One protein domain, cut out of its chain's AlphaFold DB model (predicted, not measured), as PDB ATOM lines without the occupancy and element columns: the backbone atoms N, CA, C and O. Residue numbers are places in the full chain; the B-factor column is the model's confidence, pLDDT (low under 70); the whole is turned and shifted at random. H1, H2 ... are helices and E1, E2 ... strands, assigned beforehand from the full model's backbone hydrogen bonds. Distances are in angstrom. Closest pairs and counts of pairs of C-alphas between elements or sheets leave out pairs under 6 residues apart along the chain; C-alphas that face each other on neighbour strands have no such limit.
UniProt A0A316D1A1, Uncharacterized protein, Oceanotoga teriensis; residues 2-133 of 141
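This is residues 2 to 133 of the 141 residues of an uncharacterized protein of Oceanotoga teriensis (UniProt A0A316D1A1). A very long helix, H1, sticks out with its residues 2 to 38 as a shaft from a compact head of strands. In the head, residues 42 to 57 of H1 pack over one face of a twisted five-stranded sheet, and a three-stranded sheet is partly face to face with it as a sandwich, the strands crossed at 42 degrees. The printed part has 132 residues, with H1 first and then E1 to E8; both sheets are antiparallel, in the orders E1 E2 E3 E4 E5 and E6 E7 E8. The class is mixed, helices and strands. The whole is extended, with a radius of gyration of the C-alphas of 25.4 A and spans of 94 by 29 by 27 A.

H1, residues 2 to 57, begins at C-alpha 2 (260.437, 116.541, 352.024), ends at C-alpha 57 (245.336, 189.463, 320.478) and is 80.9 A long. E1 is residues 62 to 64, E2 67 to 71 and E3 78 to 84, 17.5 A long. E4, residues 89 to 96, is 21.9 A long, and E5, residues 99 to 107, is 24.0 A long. E6 is residues 109 to 115, E7 118 to 123 and E8 127 to 132, which ends at C-alpha 132 (236.082, 178.861, 320.636).

H1 is on one face of the sheet E1 to E5, two layers of helix and sheet, at a height over the sheet of 17.0 A. It lies over E3, E4 and E5 and runs along the strands, at 23 degrees to E3 on the local plane. Its closest C-alphas to E5 are those of Met 46 and Ile 105, 6.6 A apart. In H1 every O i to N i+4 pair is within hydrogen-bond range. E1 to E5 form a meander, each strand the antiparallel neighbour of the one before, and so do E6 to E8. Within hydrogen-bond range are N 64 and O 67 of the hairpin E1 and E2, 2.8 A; N 70 and O 79 of E2 and E3, 2.9 A; N 80 and O 93 of E3 and E4, 2.8 A; and N 101 and O 94 of E4 and E5, 2.8 A. In the second sheet they include N 120 and O 113 of E6 and E7, 2.8 A, and N 121 and O 129 of E7 and E8, 2.9 A. Between the sheets, the closest C-alphas of E3 and E6 are those of Tyr 83 and Phe 112, 6.7 A apart. E5 and E6 meet only through their link. H1 and E8 are near each other, with 10 pairs of C-alphas within 10 A.

The C-alphas of Leu 2 and His 74, the two farthest apart, are 94.3 A apart. Without residues 2 to 38, the body spans 41 by 26 by 23 A. The printed part has no cut and no long link. The mean pLDDT of the printed part is 74.7; 45 residues are under 70, among them residues 35 to 65 and 71 to 76.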
ATOM      1  N   LEU A   2     260.866 116.365 353.422       85.44
ATOM      2  CA  LEU A   2     260.437 116.541 352.024       85.44
ATOM      3  C   LEU A   2     259.211 117.468 351.874       85.44
ATOM      4  O   LEU A   2     259.247 118.376 351.054       85.44
ATOM      5  N   GLU A   3     258.174 117.304 352.703       81.12
ATOM      6  CA  GLU A   3     256.988 118.187 352.702       81.12
ATOM      7  C   GLU A   3     257.344 119.651 352.967       81.12
ATOM      8  O   GLU A   3     256.941 120.525 352.211       81.12
ATOM      9  N   SER A   4     258.182 119.917 353.971       84.44
ATOM     10  CA  SER A   4     258.629 121.276 354.301       84.44
ATOM     11  C   SER A   4     259.432 121.927 353.167       84.44
ATOM     12  O   SER A   4     259.362 123.137 352.974       84.44
ATOM     13  N   VAL A   5     260.185 121.135 352.392       89.69
ATOM     14  CA  VAL A   5     260.902 121.615 351.199       89.69
ATOM     15  C   VAL A   5     259.920 121.943 350.069       89.69
ATOM     16  O   VAL A   5     260.084 122.966 349.406       89.69
ATOM     17  N   PHE A   6     258.880 121.128 349.873       92.19
ATOM     18  CA  PHE A   6     257.828 121.404 348.890       92.19
ATOM     19  C   PHE A   6     256.981 122.628 349.258       92.19
ATOM     20  O   PHE A   6     256.687 123.434 348.377       92.19
ATOM     21  N   GLU A   7     256.645 122.824 350.533       90.75
ATOM     22  CA  GLU A   7     255.976 124.046 351.000       90.75
ATOM     23  C   GLU A   7     256.823 125.287 350.723       90.75
ATOM     24  O   GLU A   7     256.334 126.245 350.125       90.75
ATOM     25  N   LEU A   8     258.111 125.259 351.080       91.94
ATOM     26  CA  LEU A   8     259.039 126.356 350.791       91.94
ATOM     27  C   LEU A   8     259.150 126.639 349.290       91.94
ATOM     28  O   LEU A   8     259.199 127.802 348.883       91.94
ATOM     29  N   PHE A   9     259.152 125.598 348.459       93.06
ATOM     30  CA  PHE A   9     259.180 125.737 347.007       93.06
ATOM     31  C   PHE A   9     257.902 126.393 346.461       93.06
ATOM     32  O   PHE A   9     257.988 127.339 345.675       93.06
ATOM     33  N   ILE A  10     256.721 125.960 346.916       93.75
ATOM     34  CA  ILE A  10     255.436 126.548 346.509       93.75
ATOM     35  C   ILE A  10     255.329 128.006 346.973       93.75
ATOM     36  O   ILE A  10     254.962 128.873 346.180       93.75
ATOM     37  N   ILE A  11     255.711 128.300 348.218       94.00
ATOM     38  CA  ILE A  11     255.735 129.671 348.748       94.00
ATOM     39  C   ILE A  11     256.657 130.552 347.897       94.00
ATOM     40  O   ILE A  11     256.279 131.662 347.519       94.00
ATOM     41  N   SER A  12     257.831 130.041 347.520       92.00
ATOM     42  CA  SER A  12     258.783 130.762 346.668       92.00
ATOM     43  C   SER A  12     258.208 131.062 345.279       92.00
ATOM     44  O   SER A  12     258.369 132.176 344.782       92.00
ATOM     45  N   LEU A  13     257.491 130.113 344.667       94.38
ATOM     46  CA  LEU A  13     256.822 130.317 343.376       94.38
ATOM     47  C   LEU A  13     255.701 131.360 343.455       94.38
ATOM     48  O   LEU A  13     255.572 132.196 342.555       94.38
ATOM     49  N   ILE A  14     254.911 131.348 344.531       94.81
ATOM     50  CA  ILE A  14     253.853 132.341 344.751       94.81
ATOM     51  C   ILE A  14     254.468 133.733 344.892       94.81
ATOM     52  O   ILE A  14     254.045 134.662 344.202       94.81
ATOM     53  N   ILE A  15     255.508 133.872 345.721       94.88
ATOM     54  CA  ILE A  15     256.217 135.145 345.909       94.88
ATOM     55  C   ILE A  15     256.784 135.645 344.577       94.88
ATOM     56  O   ILE A  15     256.587 136.808 344.228       94.88
ATOM     57  N   LEU A  16     257.428 134.771 343.798       95.38
ATOM     58  CA  LEU A  16     257.980 135.129 342.491       95.38
ATOM     59  C   LEU A  16     256.890 135.626 341.530       95.38
ATOM     60  O   LEU A  16     257.081 136.621 340.832       95.38
ATOM     61  N   THR A  17     255.730 134.970 341.528       92.19
ATOM     62  CA  THR A  17     254.588 135.339 340.680       92.19
ATOM     63  C   THR A  17     254.013 136.699 341.074       92.19
ATOM     64  O   THR A  17     253.741 137.540 340.211       92.19
ATOM     65  N   VAL A  18     253.874 136.955 342.378       92.12
ATOM     66  CA  VAL A  18     253.418 138.249 342.900       92.12
ATOM     67  C   VAL A  18     254.407 139.355 342.530       92.12
ATOM     68  O   VAL A  18     253.989 140.394 342.021       92.12
ATOM     69  N   LEU A  19     255.711 139.120 342.700       91.75
ATOM     70  CA  LEU A  19     256.755 140.083 342.341       91.75
ATOM     71  C   LEU A  19     256.778 140.378 340.836       91.75
ATOM     72  O   LEU A  19     256.860 141.541 340.444       91.75
ATOM     73  N   ALA A  20     256.648 139.354 339.991       90.94
ATOM     74  CA  ALA A  20     256.579 139.527 338.542       90.94
ATOM     75  C   ALA A  20     255.347 140.347 338.123       90.94
ATOM     76  O   ALA A  20     255.440 141.237 337.275       90.94
ATOM     77  N   THR A  21     254.201 140.088 338.757       86.75
ATOM     78  CA  THR A  21     252.962 140.835 338.508       86.75
ATOM     79  C   THR A  21     253.098 142.287 338.958       86.75
ATOM     80  O   THR A  21     252.749 143.198 338.211       86.75
ATOM     81  N   PHE A  22     253.672 142.521 340.140       86.31
ATOM     82  CA  PHE A  22     253.936 143.862 340.651       86.31
ATOM     83  C   PHE A  22     254.875 144.649 339.726       86.31
ATOM     84  O   PHE A  22     254.552 145.771 339.338       86.31
ATOM     85  N   ALA A  23     255.984 144.042 339.294       88.31
ATOM     86  CA  ALA A  23     256.930 144.664 338.370       88.31
ATOM     87  C   ALA A  23     256.268 145.049 337.037       88.31
ATOM     88  O   ALA A  23     256.471 146.156 336.537       88.31
ATOM     89  N   ARG A  24     255.420 144.168 336.487       85.31
ATOM     90  CA  ARG A  24     254.667 144.445 335.256       85.31
ATOM     91  C   ARG A  24     253.693 145.609 335.430       85.31
ATOM     92  O   ARG A  24     253.625 146.473 334.560       85.31
ATOM     93  N   THR A  25     252.970 145.652 336.544       79.62
ATOM     94  CA  THR A  25     252.039 146.743 336.853       79.62
ATOM     95  C   THR A  25     252.767 148.078 336.971       79.62
ATOM     96  O   THR A  25     252.341 149.052 336.357       79.62
ATOM     97  N   VAL A  26     253.899 148.119 337.682       80.06
ATOM     98  CA  VAL A  26     254.731 149.329 337.808       80.06
ATOM     99  C   VAL A  26     255.240 149.799 336.445       80.06
ATOM    100  O   VAL A  26     255.195 150.992 336.155       80.06
ATOM    101  N   PHE A  27     255.678 148.876 335.587       88.69
ATOM    102  CA  PHE A  27     256.134 149.206 334.238       88.69
ATOM    103  C   PHE A  27     255.026 149.852 333.391       88.69
ATOM    104  O   PHE A  27     255.246 150.911 332.807       88.69
ATOM    105  N   VAL A  28     253.826 149.261 333.377       78.56
ATOM    106  CA  VAL A  28     252.667 149.805 332.644       78.56
ATOM    107  C   VAL A  28     252.241 151.162 333.207       78.56
ATOM    108  O   VAL A  28     251.981 152.087 332.443       78.56
ATOM    109  N   LEU A  29     252.217 151.320 334.533       64.00
ATOM    110  CA  LEU A  29     251.930 152.605 335.177       64.00
ATOM    111  C   LEU A  29     252.931 153.683 334.768       64.00
ATOM    112  O   LEU A  29     252.523 154.792 334.444       64.00
ATOM    113  N   ASN A  30     254.224 153.362 334.747       73.56
ATOM    114  CA  ASN A  30     255.256 154.308 334.342       73.56
ATOM    115  C   ASN A  30     255.111 154.714 332.866       73.56
ATOM    116  O   ASN A  30     255.229 155.892 332.542       73.56
ATOM    117  N   GLN A  31     254.805 153.762 331.977       75.81
ATOM    118  CA  GLN A  31     254.518 154.066 330.571       75.81
ATOM    119  C   GLN A  31     253.302 154.987 330.429       75.81
ATOM    120  O   GLN A  31     253.411 156.027 329.787       75.81
ATOM    121  N   ASN A  32     252.197 154.666 331.103       64.25
ATOM    122  CA  ASN A  32     250.983 155.478 331.063       64.25
ATOM    123  C   ASN A  32     251.203 156.875 331.657       64.25
ATOM    124  O   ASN A  32     250.681 157.849 331.131       64.25
ATOM    125  N   ILE A  33     251.978 157.003 332.739       66.81
ATOM    126  CA  ILE A  33     252.306 158.303 333.340       66.81
ATOM    127  C   ILE A  33     253.163 159.131 332.387       66.81
ATOM    128  O   ILE A  33     252.867 160.306 332.201       66.81
ATOM    129  N   ASN A  34     254.184 158.545 331.761       72.50
ATOM    130  CA  ASN A  34     255.010 159.264 330.789       72.50
ATOM    131  C   ASN A  34     254.187 159.702 329.578       72.50
ATOM    132  O   ASN A  34     254.283 160.850 329.162       72.50
ATOM    133  N   GLU A  35     253.304 158.838 329.086       67.50
ATOM    134  CA  GLU A  35     252.380 159.173 328.008       67.50
ATOM    135  C   GLU A  35     251.404 160.288 328.420       67.50
ATOM    136  O   GLU A  35     251.191 161.241 327.672       67.50
ATOM    137  N   MET A  36     250.855 160.230 329.639       60.97
ATOM    138  CA  MET A  36     250.000 161.285 330.187       60.97
ATOM    139  C   MET A  36     250.755 162.601 330.374       60.97
ATOM    140  O   MET A  36     250.178 163.654 330.127       60.97
ATOM    141  N   ILE A  37     252.009 162.564 330.822       64.00
ATOM    142  CA  ILE A  37     252.871 163.737 331.003       64.00
ATOM    143  C   ILE A  37     253.163 164.355 329.641       64.00
ATOM    144  O   ILE A  37     252.863 165.529 329.444       64.00
ATOM    145  N   GLU A  38     253.669 163.581 328.684       65.06
ATOM    146  CA  GLU A  38     253.993 164.077 327.345       65.06
ATOM    147  C   GLU A  38     252.758 164.641 326.638       65.06
ATOM    148  O   GLU A  38     252.800 165.761 326.125       65.06
ATOM    149  N   ARG A  39     251.626 163.926 326.675       62.69
ATOM    150  CA  ARG A  39     250.406 164.335 325.967       62.69
ATOM    151  C   ARG A  39     249.662 165.465 326.683       62.69
ATOM    152  O   ARG A  39     249.355 166.476 326.052       62.69
ATOM    153  N   ASN A  40     249.409 165.367 327.993       62.50
ATOM    154  CA  ASN A  40     248.649 166.406 328.700       62.50
ATOM    155  C   ASN A  40     249.457 167.675 328.950       62.50
ATOM    156  O   ASN A  40     248.880 168.752 328.855       62.50
ATOM    157  N   LEU A  41     250.758 167.613 329.267       58.19
ATOM    158  CA  LEU A  41     251.521 168.854 329.466       58.19
ATOM    159  C   LEU A  41     251.684 169.608 328.156       58.19
ATOM    160  O   LEU A  41     251.576 170.829 328.172       58.19
ATOM    161  N   MET A  42     251.894 168.918 327.034       61.81
ATOM    162  CA  MET A  42     251.988 169.560 325.724       61.81
ATOM    163  C   MET A  42     250.660 170.216 325.340       61.81
ATOM    164  O   MET A  42     250.643 171.405 325.025       61.81
ATOM    165  N   ILE A  43     249.544 169.484 325.439       61.88
ATOM    166  CA  ILE A  43     248.213 170.013 325.114       61.88
ATOM    167  C   ILE A  43     247.836 171.158 326.063       61.88
ATOM    168  O   ILE A  43     247.472 172.234 325.595       61.88
ATOM    169  N   ASN A  44     247.992 170.989 327.380       61.38
ATOM    170  CA  ASN A  44     247.674 172.036 328.357       61.38
ATOM    171  C   ASN A  44     248.562 173.271 328.179       61.38
ATOM    172  O   ASN A  44     248.068 174.393 328.251       61.38
ATOM    173  N   SER A  45     249.856 173.089 327.905       57.97
ATOM    174  CA  SER A  45     250.774 174.208 327.660       57.97
ATOM    175  C   SER A  45     250.423 174.939 326.367       57.97
ATOM    176  O   SER A  45     250.452 176.166 326.344       57.97
ATOM    177  N   MET A  46     250.025 174.226 325.310       63.12
ATOM    178  CA  MET A  46     249.543 174.863 324.083       63.12
ATOM    179  C   MET A  46     248.226 175.598 324.297       63.12
ATOM    180  O   MET A  46     248.111 176.726 323.836       63.12
ATOM    181  N   ILE A  47     247.273 175.025 325.035       63.47
ATOM    182  CA  ILE A  47     246.029 175.716 325.404       63.47
ATOM    183  C   ILE A  47     246.350 177.005 326.159       63.47
ATOM    184  O   ILE A  47     245.833 178.061 325.809       63.47
ATOM    185  N   ILE A  48     247.239 176.952 327.154       59.09
ATOM    186  CA  ILE A  48     247.646 178.134 327.922       59.09
ATOM    187  C   ILE A  48     248.309 179.168 327.014       59.09
ATOM    188  O   ILE A  48     247.967 180.346 327.091       59.09
ATOM    189  N   ILE A  49     249.233 178.759 326.143       61.12
ATOM    190  CA  ILE A  49     249.933 179.682 325.246       61.12
ATOM    191  C   ILE A  49     248.962 180.289 324.234       61.12
ATOM    192  O   ILE A  49     249.014 181.494 324.007       61.12
ATOM    193  N   ILE A  50     248.062 179.499 323.654       62.75
ATOM    194  CA  ILE A  50     247.090 179.993 322.681       62.75
ATOM    195  C   ILE A  50     246.079 180.912 323.363       62.75
ATOM    196  O   ILE A  50     245.861 181.996 322.845       62.75
ATOM    197  N   ASN A  51     245.555 180.564 324.539       62.25
ATOM    198  CA  ASN A  51     244.655 181.436 325.302       62.25
ATOM    199  C   ASN A  51     245.355 182.727 325.748       62.25
ATOM    200  O   ASN A  51     244.760 183.798 325.708       62.25
ATOM    201  N   THR A  52     246.629 182.651 326.145       59.38
ATOM    202  CA  THR A  52     247.428 183.839 326.491       59.38
ATOM    203  C   THR A  52     247.618 184.721 325.265       59.38
ATOM    204  O   THR A  52     247.435 185.933 325.337       59.38
ATOM    205  N   VAL A  53     247.948 184.121 324.120       57.72
ATOM    206  CA  VAL A  53     248.082 184.853 322.863       57.72
ATOM    207  C   VAL A  53     246.734 185.418 322.431       57.72
ATOM    208  O   VAL A  53     246.693 186.567 322.036       57.72
ATOM    209  N   GLU A  54     245.627 184.695 322.558       61.06
ATOM    210  CA  GLU A  54     244.282 185.182 322.241       61.06
ATOM    211  C   GLU A  54     243.872 186.366 323.126       61.06
ATOM    212  O   GLU A  54     243.403 187.382 322.611       61.06
ATOM    213  N   PHE A  55     244.126 186.283 324.435       58.31
ATOM    214  CA  PHE A  55     243.924 187.394 325.365       58.31
ATOM    215  C   PHE A  55     244.755 188.622 324.960       58.31
ATOM    216  O   PHE A  55     244.245 189.742 324.948       58.31
ATOM    217  N   GLU A  56     246.013 188.421 324.558       54.75
ATOM    218  CA  GLU A  56     246.875 189.488 324.031       54.75
ATOM    219  C   GLU A  56     246.433 190.003 322.647       54.75
ATOM    220  O   GLU A  56     246.676 191.164 322.314       54.75
ATOM    221  N   LEU A  57     245.814 189.150 321.824       57.50
ATOM    222  CA  LEU A  57     245.336 189.463 320.478       57.50
ATOM    223  C   LEU A  57     244.029 190.273 320.499       57.50
ATOM    224  O   LEU A  57     243.667 190.808 319.461       57.50
ATOM    225  N   GLY A  58     243.309 190.404 321.616       61.09
ATOM    226  CA  GLY A  58     242.085 191.217 321.680       61.09
ATOM    227  C   GLY A  58     241.085 190.917 320.544       61.09
ATOM    228  O   GLY A  58     240.639 189.777 320.364       61.09
ATOM    229  N   ASP A  59     240.715 191.934 319.758       60.72
ATOM    230  CA  ASP A  59     239.922 191.747 318.537       60.72
ATOM    231  C   ASP A  59     240.817 191.377 317.348       60.72
ATOM    232  O   ASP A  59     241.608 192.173 316.842       60.72
ATOM    233  N   ILE A  60     240.669 190.133 316.888       60.84
ATOM    234  CA  ILE A  60     241.337 189.614 315.697       60.84
ATOM    235  C   ILE A  60     240.947 190.490 314.510       60.84
ATOM    236  O   ILE A  60     239.778 190.615 314.156       60.84
ATOM    237  N   THR A  61     241.953 191.104 313.900       60.47
ATOM    238  CA  THR A  61     241.766 192.074 312.817       60.47
ATOM    239  C   THR A  61     242.019 191.460 311.451       60.47
ATOM    240  O   THR A  61     241.610 192.037 310.444       60.47
ATOM    241  N   THR A  62     242.704 190.315 311.360       64.88
ATOM    242  CA  THR A  62     242.910 189.634 310.076       64.88
ATOM    243  C   THR A  62     243.171 188.143 310.251       64.88
ATOM    244  O   THR A  62     243.981 187.731 311.084       64.88
ATOM    245  N   THR A  63     242.531 187.335 309.414       64.00
ATOM    246  CA  THR A  63     242.702 185.883 309.354       64.00
ATOM    247  C   THR A  63     243.252 185.492 307.988       64.00
ATOM    248  O   THR A  63     242.845 186.021 306.954       64.00
ATOM    249  N   TYR A  64     244.219 184.584 307.987       67.88
ATOM    250  CA  TYR A  64     244.799 183.980 306.795       67.88
ATOM    251  C   TYR A  64     244.742 182.464 306.947       67.88
ATOM    252  O   TYR A  64     244.633 181.960 308.061       67.88
ATOM    253  N   LYS A  65     244.888 181.741 305.832       66.50
ATOM    254  CA  LYS A  65     244.848 180.274 305.811       66.50
ATOM    255  C   LYS A  65     245.753 179.631 306.875       66.50
ATOM    256  O   LYS A  65     245.302 178.752 307.586       66.50
ATOM    257  N   ASP A  66     246.970 180.151 307.042       74.56
ATOM    258  CA  ASP A  66     247.972 179.571 307.950       74.56
ATOM    259  C   ASP A  66     248.275 180.470 309.164       74.56
ATOM    260  O   ASP A  66     249.277 180.279 309.856       74.56
ATOM    261  N   SER A  67     247.476 181.519 309.405       72.19
ATOM    262  CA  SER A  67     247.730 182.403 310.546       72.19
ATOM    263  C   SER A  67     246.535 183.222 311.009       72.19
ATOM    264  O   SER A  67     245.723 183.692 310.215       72.19
ATOM    265  N   ILE A  68     246.504 183.492 312.309       72.81
ATOM    266  CA  ILE A  68     245.581 184.447 312.924       72.81
ATOM    267  C   ILE A  68     246.398 185.637 313.393       72.81
ATOM    268  O   ILE A  68     247.408 185.458 314.079       72.81
ATOM    269  N   ARG A  69     245.971 186.851 313.040       74.62
ATOM    270  CA  ARG A  69     246.685 188.085 313.362       74.62
ATOM    271  C   ARG A  69     245.785 189.092 314.070       74.62
ATOM    272  O   ARG A  69     244.673 189.376 313.629       74.62
ATOM    273  N   CYS A  70     246.339 189.722 315.099       71.00
ATOM    274  CA  CYS A  70     245.858 190.997 315.603       71.00
ATOM    275  C   CYS A  70     246.907 192.078 315.379       71.00
ATOM    276  O   CYS A  70     248.041 191.988 315.851       71.00
ATOM    277  N   ASN A  71     246.503 193.112 314.656       69.44
ATOM    278  CA  ASN A  71     247.213 194.368 314.562       69.44
ATOM    279  C   ASN A  71     246.881 195.215 315.795       69.44
ATOM    280  O   ASN A  71     245.711 195.474 316.066       69.44
ATOM    281  N   TYR A  72     247.902 195.672 316.515       64.06
ATOM    282  CA  TYR A  72     247.722 196.550 317.668       64.06
ATOM    283  C   TYR A  72     248.450 197.878 317.443       64.06
ATOM    284  O   TYR A  72     249.645 197.921 317.151       64.06
ATOM    285  N   GLY A  73     247.722 198.984 317.610       62.38
ATOM    286  CA  GLY A  73     248.238 200.342 317.414       62.38
ATOM    287  C   GLY A  73     248.406 200.752 315.945       62.38
ATOM    288  O   GLY A  73     247.893 200.108 315.033       62.38
ATOM    289  N   HIS A  74     249.126 201.854 315.719       54.09
ATOM    290  CA  HIS A  74     249.460 202.351 314.384       54.09
ATOM    291  C   HIS A  74     250.807 201.782 313.908       54.09
ATOM    292  O   HIS A  74     251.764 201.709 314.681       54.09
ATOM    293  N   GLU A  75     250.851 201.410 312.623       55.28
ATOM    294  CA  GLU A  75     252.031 201.005 311.837       55.28
ATOM    295  C   GLU A  75     252.633 199.619 312.134       55.28
ATOM    296  O   GLU A  75     253.466 199.450 313.021       55.28
ATOM    297  N   TRP A  76     252.272 198.629 311.301       63.56
ATOM    298  CA  TRP A  76     252.958 197.330 311.109       63.56
ATOM    299  C   TRP A  76     253.217 196.485 312.366       63.56
ATOM    300  O   TRP A  76     253.966 195.504 312.317       63.56
ATOM    301  N   LYS A  77     252.585 196.847 313.481       74.62
ATOM    302  CA  LYS A  77     252.641 196.131 314.744       74.62
ATOM    303  C   LYS A  77     251.552 195.083 314.775       74.62
ATOM    304  O   LYS A  77     250.367 195.408 314.741       74.62
ATOM    305  N   TYR A  78     251.963 193.827 314.837       77.12
ATOM    306  CA  TYR A  78     251.026 192.736 314.983       77.12
ATOM    307  C   TYR A  78     251.567 191.625 315.858       77.12
ATOM    308  O   TYR A  78     252.768 191.340 315.908       77.12
ATOM    309  N   LEU A  79     250.631 190.964 316.515       76.06
ATOM    310  CA  LEU A  79     250.824 189.682 317.146       76.06
ATOM    311  C   LEU A  79     250.069 188.647 316.313       76.06
ATOM    312  O   LEU A  79     249.026 188.938 315.728       76.06
ATOM    313  N   SER A  80     250.626 187.451 316.188       77.62
ATOM    314  CA  SER A  80     249.996 186.381 315.421       77.62
ATOM    315  C   SER A  80     250.379 185.006 315.928       77.62
ATOM    316  O   SER A  80     251.475 184.816 316.465       77.62
ATOM    317  N   ILE A  81     249.476 184.062 315.700       80.69
ATOM    318  CA  ILE A  81     249.759 182.631 315.715       80.69
ATOM    319  C   ILE A  81     249.935 182.231 314.251       80.69
ATOM    320  O   ILE A  81     249.008 182.400 313.462       80.69
ATOM    321  N   GLU A  82     251.128 181.772 313.879       83.44
ATOM    322  CA  GLU A  82     251.449 181.328 312.518       83.44
ATOM    323  C   GLU A  82     251.779 179.833 312.531       83.44
ATOM    324  O   GLU A  82     252.667 179.391 313.271       83.44
ATOM    325  N   TYR A  83     251.097 179.073 311.680       84.38
ATOM    326  CA  TYR A  83     251.454 177.704 311.340       84.38
ATOM    327  C   TYR A  83     252.432 177.694 310.161       84.38
ATOM    328  O   TYR A  83     252.329 178.473 309.214       84.38
ATOM    329  N   SER A  84     253.425 176.812 310.228       84.19
ATOM    330  CA  SER A  84     254.377 176.571 309.157       84.19
ATOM    331  C   SER A  84     254.247 175.134 308.676       84.19
ATOM    332  O   SER A  84     254.830 174.237 309.281       84.19
ATOM    333  N   ALA A  85     253.554 174.950 307.550       81.50
ATOM    334  CA  ALA A  85     253.372 173.650 306.901       81.50
ATOM    335  C   ALA A  85     254.686 172.981 306.470       81.50
ATOM    336  O   ALA A  85     254.766 171.771 306.362       81.50
ATOM    337  N   TYR A  86     255.747 173.757 306.230       83.69
ATOM    338  CA  TYR A  86     257.053 173.191 305.879       83.69
ATOM    339  C   TYR A  86     257.750 172.510 307.069       83.69
ATOM    340  O   TYR A  86     258.558 171.607 306.879       83.69
ATOM    341  N   TYR A  87     257.483 172.970 308.296       83.19
ATOM    342  CA  TYR A  87     258.136 172.461 309.505       83.19
ATOM    343  C   TYR A  87     257.179 171.729 310.450       83.19
ATOM    344  O   TYR A  87     257.628 171.309 311.516       83.19
ATOM    345  N   ASP A  88     255.891 171.652 310.113       83.69
ATOM    346  CA  ASP A  88     254.797 171.174 310.962       83.69
ATOM    347  C   ASP A  88     254.773 171.840 312.345       83.69
ATOM    348  O   ASP A  88     254.625 171.184 313.376       83.69
ATOM    349  N   LYS A  89     254.985 173.164 312.390       83.88
ATOM    350  CA  LYS A  89     255.172 173.925 313.640       83.88
ATOM    351  C   LYS A  89     254.286 175.150 313.744       83.88
ATOM    352  O   LYS A  89     254.100 175.870 312.767       83.88
ATOM    353  N   ILE A  90     253.846 175.437 314.964       80.38
ATOM    354  CA  ILE A  90     253.139 176.660 315.335       80.38
ATOM    355  C   ILE A  90     254.071 177.587 316.106       80.38
ATOM    356  O   ILE A  90     254.847 177.179 316.981       80.38
ATOM    357  N   TYR A  91     253.959 178.871 315.788       82.19
ATOM    358  CA  TYR A  91     254.750 179.925 316.390       82.19
ATOM    359  C   TYR A  91     253.886 181.102 316.814       82.19
ATOM    360  O   TYR A  91     252.979 181.518 316.094       82.19
ATOM    361  N   ARG A  92     254.259 181.716 317.936       79.75
ATOM    362  CA  ARG A  92     253.861 183.080 318.263       79.75
ATOM    363  C   ARG A  92     254.809 184.003 317.525       79.75
ATOM    364  O   ARG A  92     256.024 183.916 317.711       79.75
ATOM    365  N   LYS A  93     254.282 184.915 316.726       82.38
ATOM    366  CA  LYS A  93     255.093 185.933 316.066       82.38
ATOM    367  C   LYS A  93     254.615 187.307 316.461       82.38
ATOM    368  O   LYS A  93     253.450 187.649 316.270       82.38
ATOM    369  N   LYS A  94     255.547 188.080 316.997       79.62
ATOM    370  CA  LYS A  94     255.377 189.485 317.328       79.62
ATOM    371  C   LYS A  94     256.220 190.280 316.352       79.62
ATOM    372  O   LYS A  94     257.438 190.125 316.319       79.62
ATOM    373  N   ARG A  95     255.580 191.115 315.550       81.06
ATOM    374  CA  ARG A  95     256.268 192.026 314.647       81.06
ATOM    375  C   ARG A  95     255.964 193.446 315.056       81.06
ATOM    376  O   ARG A  95     254.810 193.785 315.276       81.06
ATOM    377  N   ASN A  96     257.005 194.257 315.095       78.19
ATOM    378  CA  ASN A  96     256.923 195.705 315.133       78.19
ATOM    379  C   ASN A  96     257.676 196.261 313.911       78.19
ATOM    380  O   ASN A  96     258.365 195.522 313.209       78.19
ATOM    381  N   MET A  97     257.590 197.571 313.678       72.88
ATOM    382  CA  MET A  97     258.278 198.243 312.563       72.88
ATOM    383  C   MET A  97     259.793 197.960 312.499       72.88
ATOM    384  O   MET A  97     260.363 197.947 311.414       72.88
ATOM    385  N   TYR A  98     260.422 197.676 313.644       73.12
ATOM    386  CA  TYR A  98     261.875 197.527 313.781       73.12
ATOM    387  C   TYR A  98     262.342 196.116 314.168       73.12
ATOM    388  O   TYR A  98     263.544 195.878 314.191       73.12
ATOM    389  N   ASP A  99     261.432 195.195 314.503       71.88
ATOM    390  CA  ASP A  99     261.816 193.895 315.066       71.88
ATOM    391  C   ASP A  99     260.784 192.795 314.768       71.88
ATOM    392  O   ASP A  99     259.572 193.046 314.718       71.88
ATOM    393  N   ILE A 100     261.274 191.569 314.577       82.44
ATOM    394  CA  ILE A 100     260.484 190.355 314.369       82.44
ATOM    395  C   ILE A 100     260.904 189.330 315.425       82.44
ATOM    396  O   ILE A 100     261.890 188.613 315.270       82.44
ATOM    397  N   GLY A 101     260.092 189.207 316.472       80.50
ATOM    398  CA  GLY A 101     260.205 188.144 317.462       80.50
ATOM    399  C   GLY A 101     259.385 186.921 317.053       80.50
ATOM    400  O   GLY A 101     258.201 187.040 316.724       80.50
ATOM    401  N   LYS A 102     259.993 185.733 317.109       81.94
ATOM    402  CA  LYS A 102     259.322 184.448 316.870       81.94
ATOM    403  C   LYS A 102     259.583 183.505 318.043       81.94
ATOM    404  O   LYS A 102     260.730 183.185 318.334       81.94
ATOM    405  N   THR A 103     258.519 183.050 318.693       78.31
ATOM    406  CA  THR A 103     258.570 182.088 319.800       78.31
ATOM    407  C   THR A 103     257.910 180.792 319.358       78.31
ATOM    408  O   THR A 103     256.814 180.796 318.803       78.31
ATOM    409  N   TYR A 104     258.599 179.680 319.576       77.00
ATOM    410  CA  TYR A 104     258.069 178.347 319.320       77.00
ATOM    411  C   TYR A 104     256.950 178.012 320.317       77.00
ATOM    412  O   TYR A 104     257.136 178.206 321.514       77.00
ATOM    413  N   ILE A 105     255.803 177.541 319.811       72.62
ATOM    414  CA  ILE A 105     254.661 177.097 320.630       72.62
ATOM    415  C   ILE A 105     254.567 175.569 320.619       72.62
ATOM    416  O   ILE A 105     254.413 174.956 321.669       72.62
ATOM    417  N   GLY A 106     254.660 174.953 319.437       71.00
ATOM    418  CA  GLY A 106     254.441 173.518 319.288       71.00
ATOM    419  C   GLY A 106     254.766 172.995 317.893       71.00
ATOM    420  O   GLY A 106     254.955 173.771 316.954       71.00
ATOM    421  N   ASN A 107     254.855 171.676 317.769       80.06
ATOM    422  CA  ASN A 107     255.135 170.940 316.538       80.06
ATOM    423  C   ASN A 107     254.080 169.856 316.285       80.06
ATOM    424  O   ASN A 107     253.145 169.702 317.068       80.06
ATOM    425  N   ASN A 108     254.288 169.089 315.211       77.81
ATOM    426  CA  ASN A 108     253.491 167.934 314.809       77.81
ATOM    427  C   ASN A 108     252.068 168.291 314.359       77.81
ATOM    428  O   ASN A 108     251.170 167.455 314.431       77.81
ATOM    429  N   VAL A 109     251.883 169.515 313.870       77.75
ATOM    430  CA  VAL A 109     250.590 170.043 313.425       77.75
ATOM    431  C   VAL A 109     250.344 169.645 311.975       77.75
ATOM    432  O   VAL A 109     251.148 169.984 311.105       77.75
ATOM    433  N   THR A 110     249.246 168.935 311.735       81.38
ATOM    434  CA  THR A 110     248.815 168.468 310.411       81.38
ATOM    435  C   THR A 110     247.771 169.372 309.776       81.38
ATOM    436  O   THR A 110     247.703 169.432 308.551       81.38
ATOM    437  N   ASP A 111     246.996 170.097 310.583       80.94
ATOM    438  CA  ASP A 111     246.028 171.068 310.082       80.94
ATOM    439  C   ASP A 111     245.891 172.273 311.022       80.94
ATOM    440  O   ASP A 111     246.028 172.158 312.245       80.94
ATOM    441  N   PHE A 112     245.626 173.440 310.438       81.75
ATOM    442  CA  PHE A 112     245.420 174.703 311.143       81.75
ATOM    443  C   PHE A 112     244.305 175.479 310.445       81.75
ATOM    444  O   PHE A 112     244.481 175.982 309.338       81.75
ATOM    445  N   ILE A 113     243.157 175.600 311.108       80.44
ATOM    446  CA  ILE A 113     241.977 176.274 310.569       80.44
ATOM    447  C   ILE A 113     241.499 177.313 311.574       80.44
ATOM    448  O   ILE A 113     241.357 177.033 312.761       80.44
ATOM    449  N   TYR A 114     241.190 178.509 311.087       74.25
ATOM    450  CA  TYR A 114     240.441 179.495 311.853       74.25
ATOM    451  C   TYR A 114     239.219 179.946 311.070       74.25
ATOM    452  O   TYR A 114     239.351 180.603 310.036       74.25
ATOM    453  N   ASP A 115     238.039 179.603 311.575       73.06
ATOM    454  CA  ASP A 115     236.763 179.959 310.960       73.06
ATOM    455  C   ASP A 115     235.725 180.307 312.032       73.06
ATOM    456  O   ASP A 115     235.680 179.671 313.080       73.06
ATOM    457  N   ASN A 116     234.889 181.319 311.779       72.00
ATOM    458  CA  ASN A 116     233.778 181.721 312.654       72.00
ATOM    459  C   ASN A 116     234.138 181.866 314.150       72.00
ATOM    460  O   ASN A 116     233.363 181.487 315.025       72.00
ATOM    461  N   ASN A 117     235.305 182.444 314.454       71.19
ATOM    462  CA  ASN A 117     235.862 182.572 315.809       71.19
ATOM    463  C   ASN A 117     236.274 181.260 316.498       71.19
ATOM    464  O   ASN A 117     236.503 181.239 317.710       71.19
ATOM    465  N   ILE A 118     236.414 180.186 315.728       72.44
ATOM    466  CA  ILE A 118     236.864 178.882 316.194       72.44
ATOM    467  C   ILE A 118     238.240 178.600 315.591       72.44
ATOM    468  O   ILE A 118     238.382 178.463 314.375       72.44
ATOM    469  N   LEU A 119     239.250 178.485 316.451       76.00
ATOM    470  CA  LEU A 119     240.569 177.979 316.091       76.00
ATOM    471  C   LEU A 119     240.593 176.465 316.250       76.00
ATOM    472  O   LEU A 119     240.276 175.932 317.311       76.00
ATOM    473  N   GLN A 120     240.998 175.781 315.195       80.25
ATOM    474  CA  GLN A 120     241.118 174.338 315.141       80.25
ATOM    475  C   GLN A 120     242.539 173.979 314.741       80.25
ATOM    476  O   GLN A 120     243.059 174.487 313.749       80.25
ATOM    477  N   ILE A 121     243.168 173.118 315.529       79.19
ATOM    478  CA  ILE A 121     244.528 172.652 315.281       79.19
ATOM    479  C   ILE A 121     244.518 171.136 315.386       79.19
ATOM    480  O   ILE A 121     244.132 170.595 316.424       79.19
ATOM    481  N   GLU A 122     244.934 170.460 314.326       81.19
ATOM    482  CA  GLU A 122     245.069 169.008 314.302       81.19
ATOM    483  C   GLU A 122     246.535 168.611 314.451       81.19
ATOM    484  O   GLU A 122     247.419 169.212 313.838       81.19
ATOM    485  N   PHE A 123     246.797 167.610 315.287       78.69
ATOM    486  CA  PHE A 123     248.132 167.094 315.563       78.69
ATOM    487  C   PHE A 123     248.220 165.638 315.120       78.69
ATOM    488  O   PHE A 123     247.551 164.785 315.704       78.69
ATOM    489  N   HIS A 124     249.051 165.363 314.109       76.38
ATOM    490  CA  HIS A 124     249.359 164.014 313.600       76.38
ATOM    491  C   HIS A 124     248.128 163.111 313.371       76.38
ATOM    492  O   HIS A 124     248.227 161.890 313.446       76.38
ATOM    493  N   ASN A 125     246.968 163.707 313.080       64.06
ATOM    494  CA  ASN A 125     245.669 163.033 312.956       64.06
ATOM    495  C   ASN A 125     245.247 162.209 314.192       64.06
ATOM    496  O   ASN A 125     244.392 161.330 314.096       64.06
ATOM    497  N   GLU A 126     245.845 162.472 315.357       66.81
ATOM    498  CA  GLU A 126     245.489 161.819 316.620       66.81
ATOM    499  C   GLU A 126     244.554 162.703 317.451       66.81
ATOM    500  O   GLU A 126     243.613 162.211 318.076       66.81
ATOM    501  N   TYR A 127     244.797 164.017 317.446       68.00
ATOM    502  CA  TYR A 127     244.100 164.961 318.315       68.00
ATOM    503  C   TYR A 127     243.744 166.243 317.585       68.00
ATOM    504  O   TYR A 127     244.544 166.792 316.830       68.00
ATOM    505  N   ARG A 128     242.558 166.763 317.894       72.62
ATOM    506  CA  ARG A 128     242.088 168.060 317.418       72.62
ATOM    507  C   ARG A 128     241.830 168.966 318.608       72.62
ATOM    508  O   ARG A 128     240.950 168.693 319.424       72.62
ATOM    509  N   LEU A 129     242.587 170.050 318.693       72.62
ATOM    510  CA  LEU A 129     242.311 171.135 319.616       72.62
ATOM    511  C   LEU A 129     241.296 172.074 318.965       72.62
ATOM    512  O   LEU A 129     241.519 172.538 317.851       72.62
ATOM    513  N   ILE A 130     240.193 172.345 319.658       71.56
ATOM    514  CA  ILE A 130     239.170 173.298 319.223       71.56
ATOM    515  C   ILE A 130     239.050 174.360 320.307       71.56
ATOM    516  O   ILE A 130     238.671 174.060 321.439       71.56
ATOM    517  N   LEU A 131     239.371 175.597 319.955       70.25
ATOM    518  CA  LEU A 131     239.252 176.760 320.820       70.25
ATOM    519  C   LEU A 131     238.185 177.670 320.232       70.25
ATOM    520  O   LEU A 131     238.268 178.060 319.071       70.25
ATOM    521  N   ASN A 132     237.163 177.970 321.026       66.88
ATOM    522  CA  ASN A 132     236.082 178.861 320.636       66.88
ATOM    523  C   ASN A 132     236.197 180.149 321.448       66.88
ATOM    524  O   ASN A 132     236.230 180.090 322.681       66.88
ATOM    525  N   LYS A 133     236.221 181.297 320.770       62.12
ATOM    526  CA  LYS A 133     236.190 182.592 321.447       62.12
ATOM    527  C   LYS A 133     234.806 182.793 322.060       62.12
ATOM    528  O   LYS A 133     233.861 183.198 321.381       62.12
TER     529      LYS A 133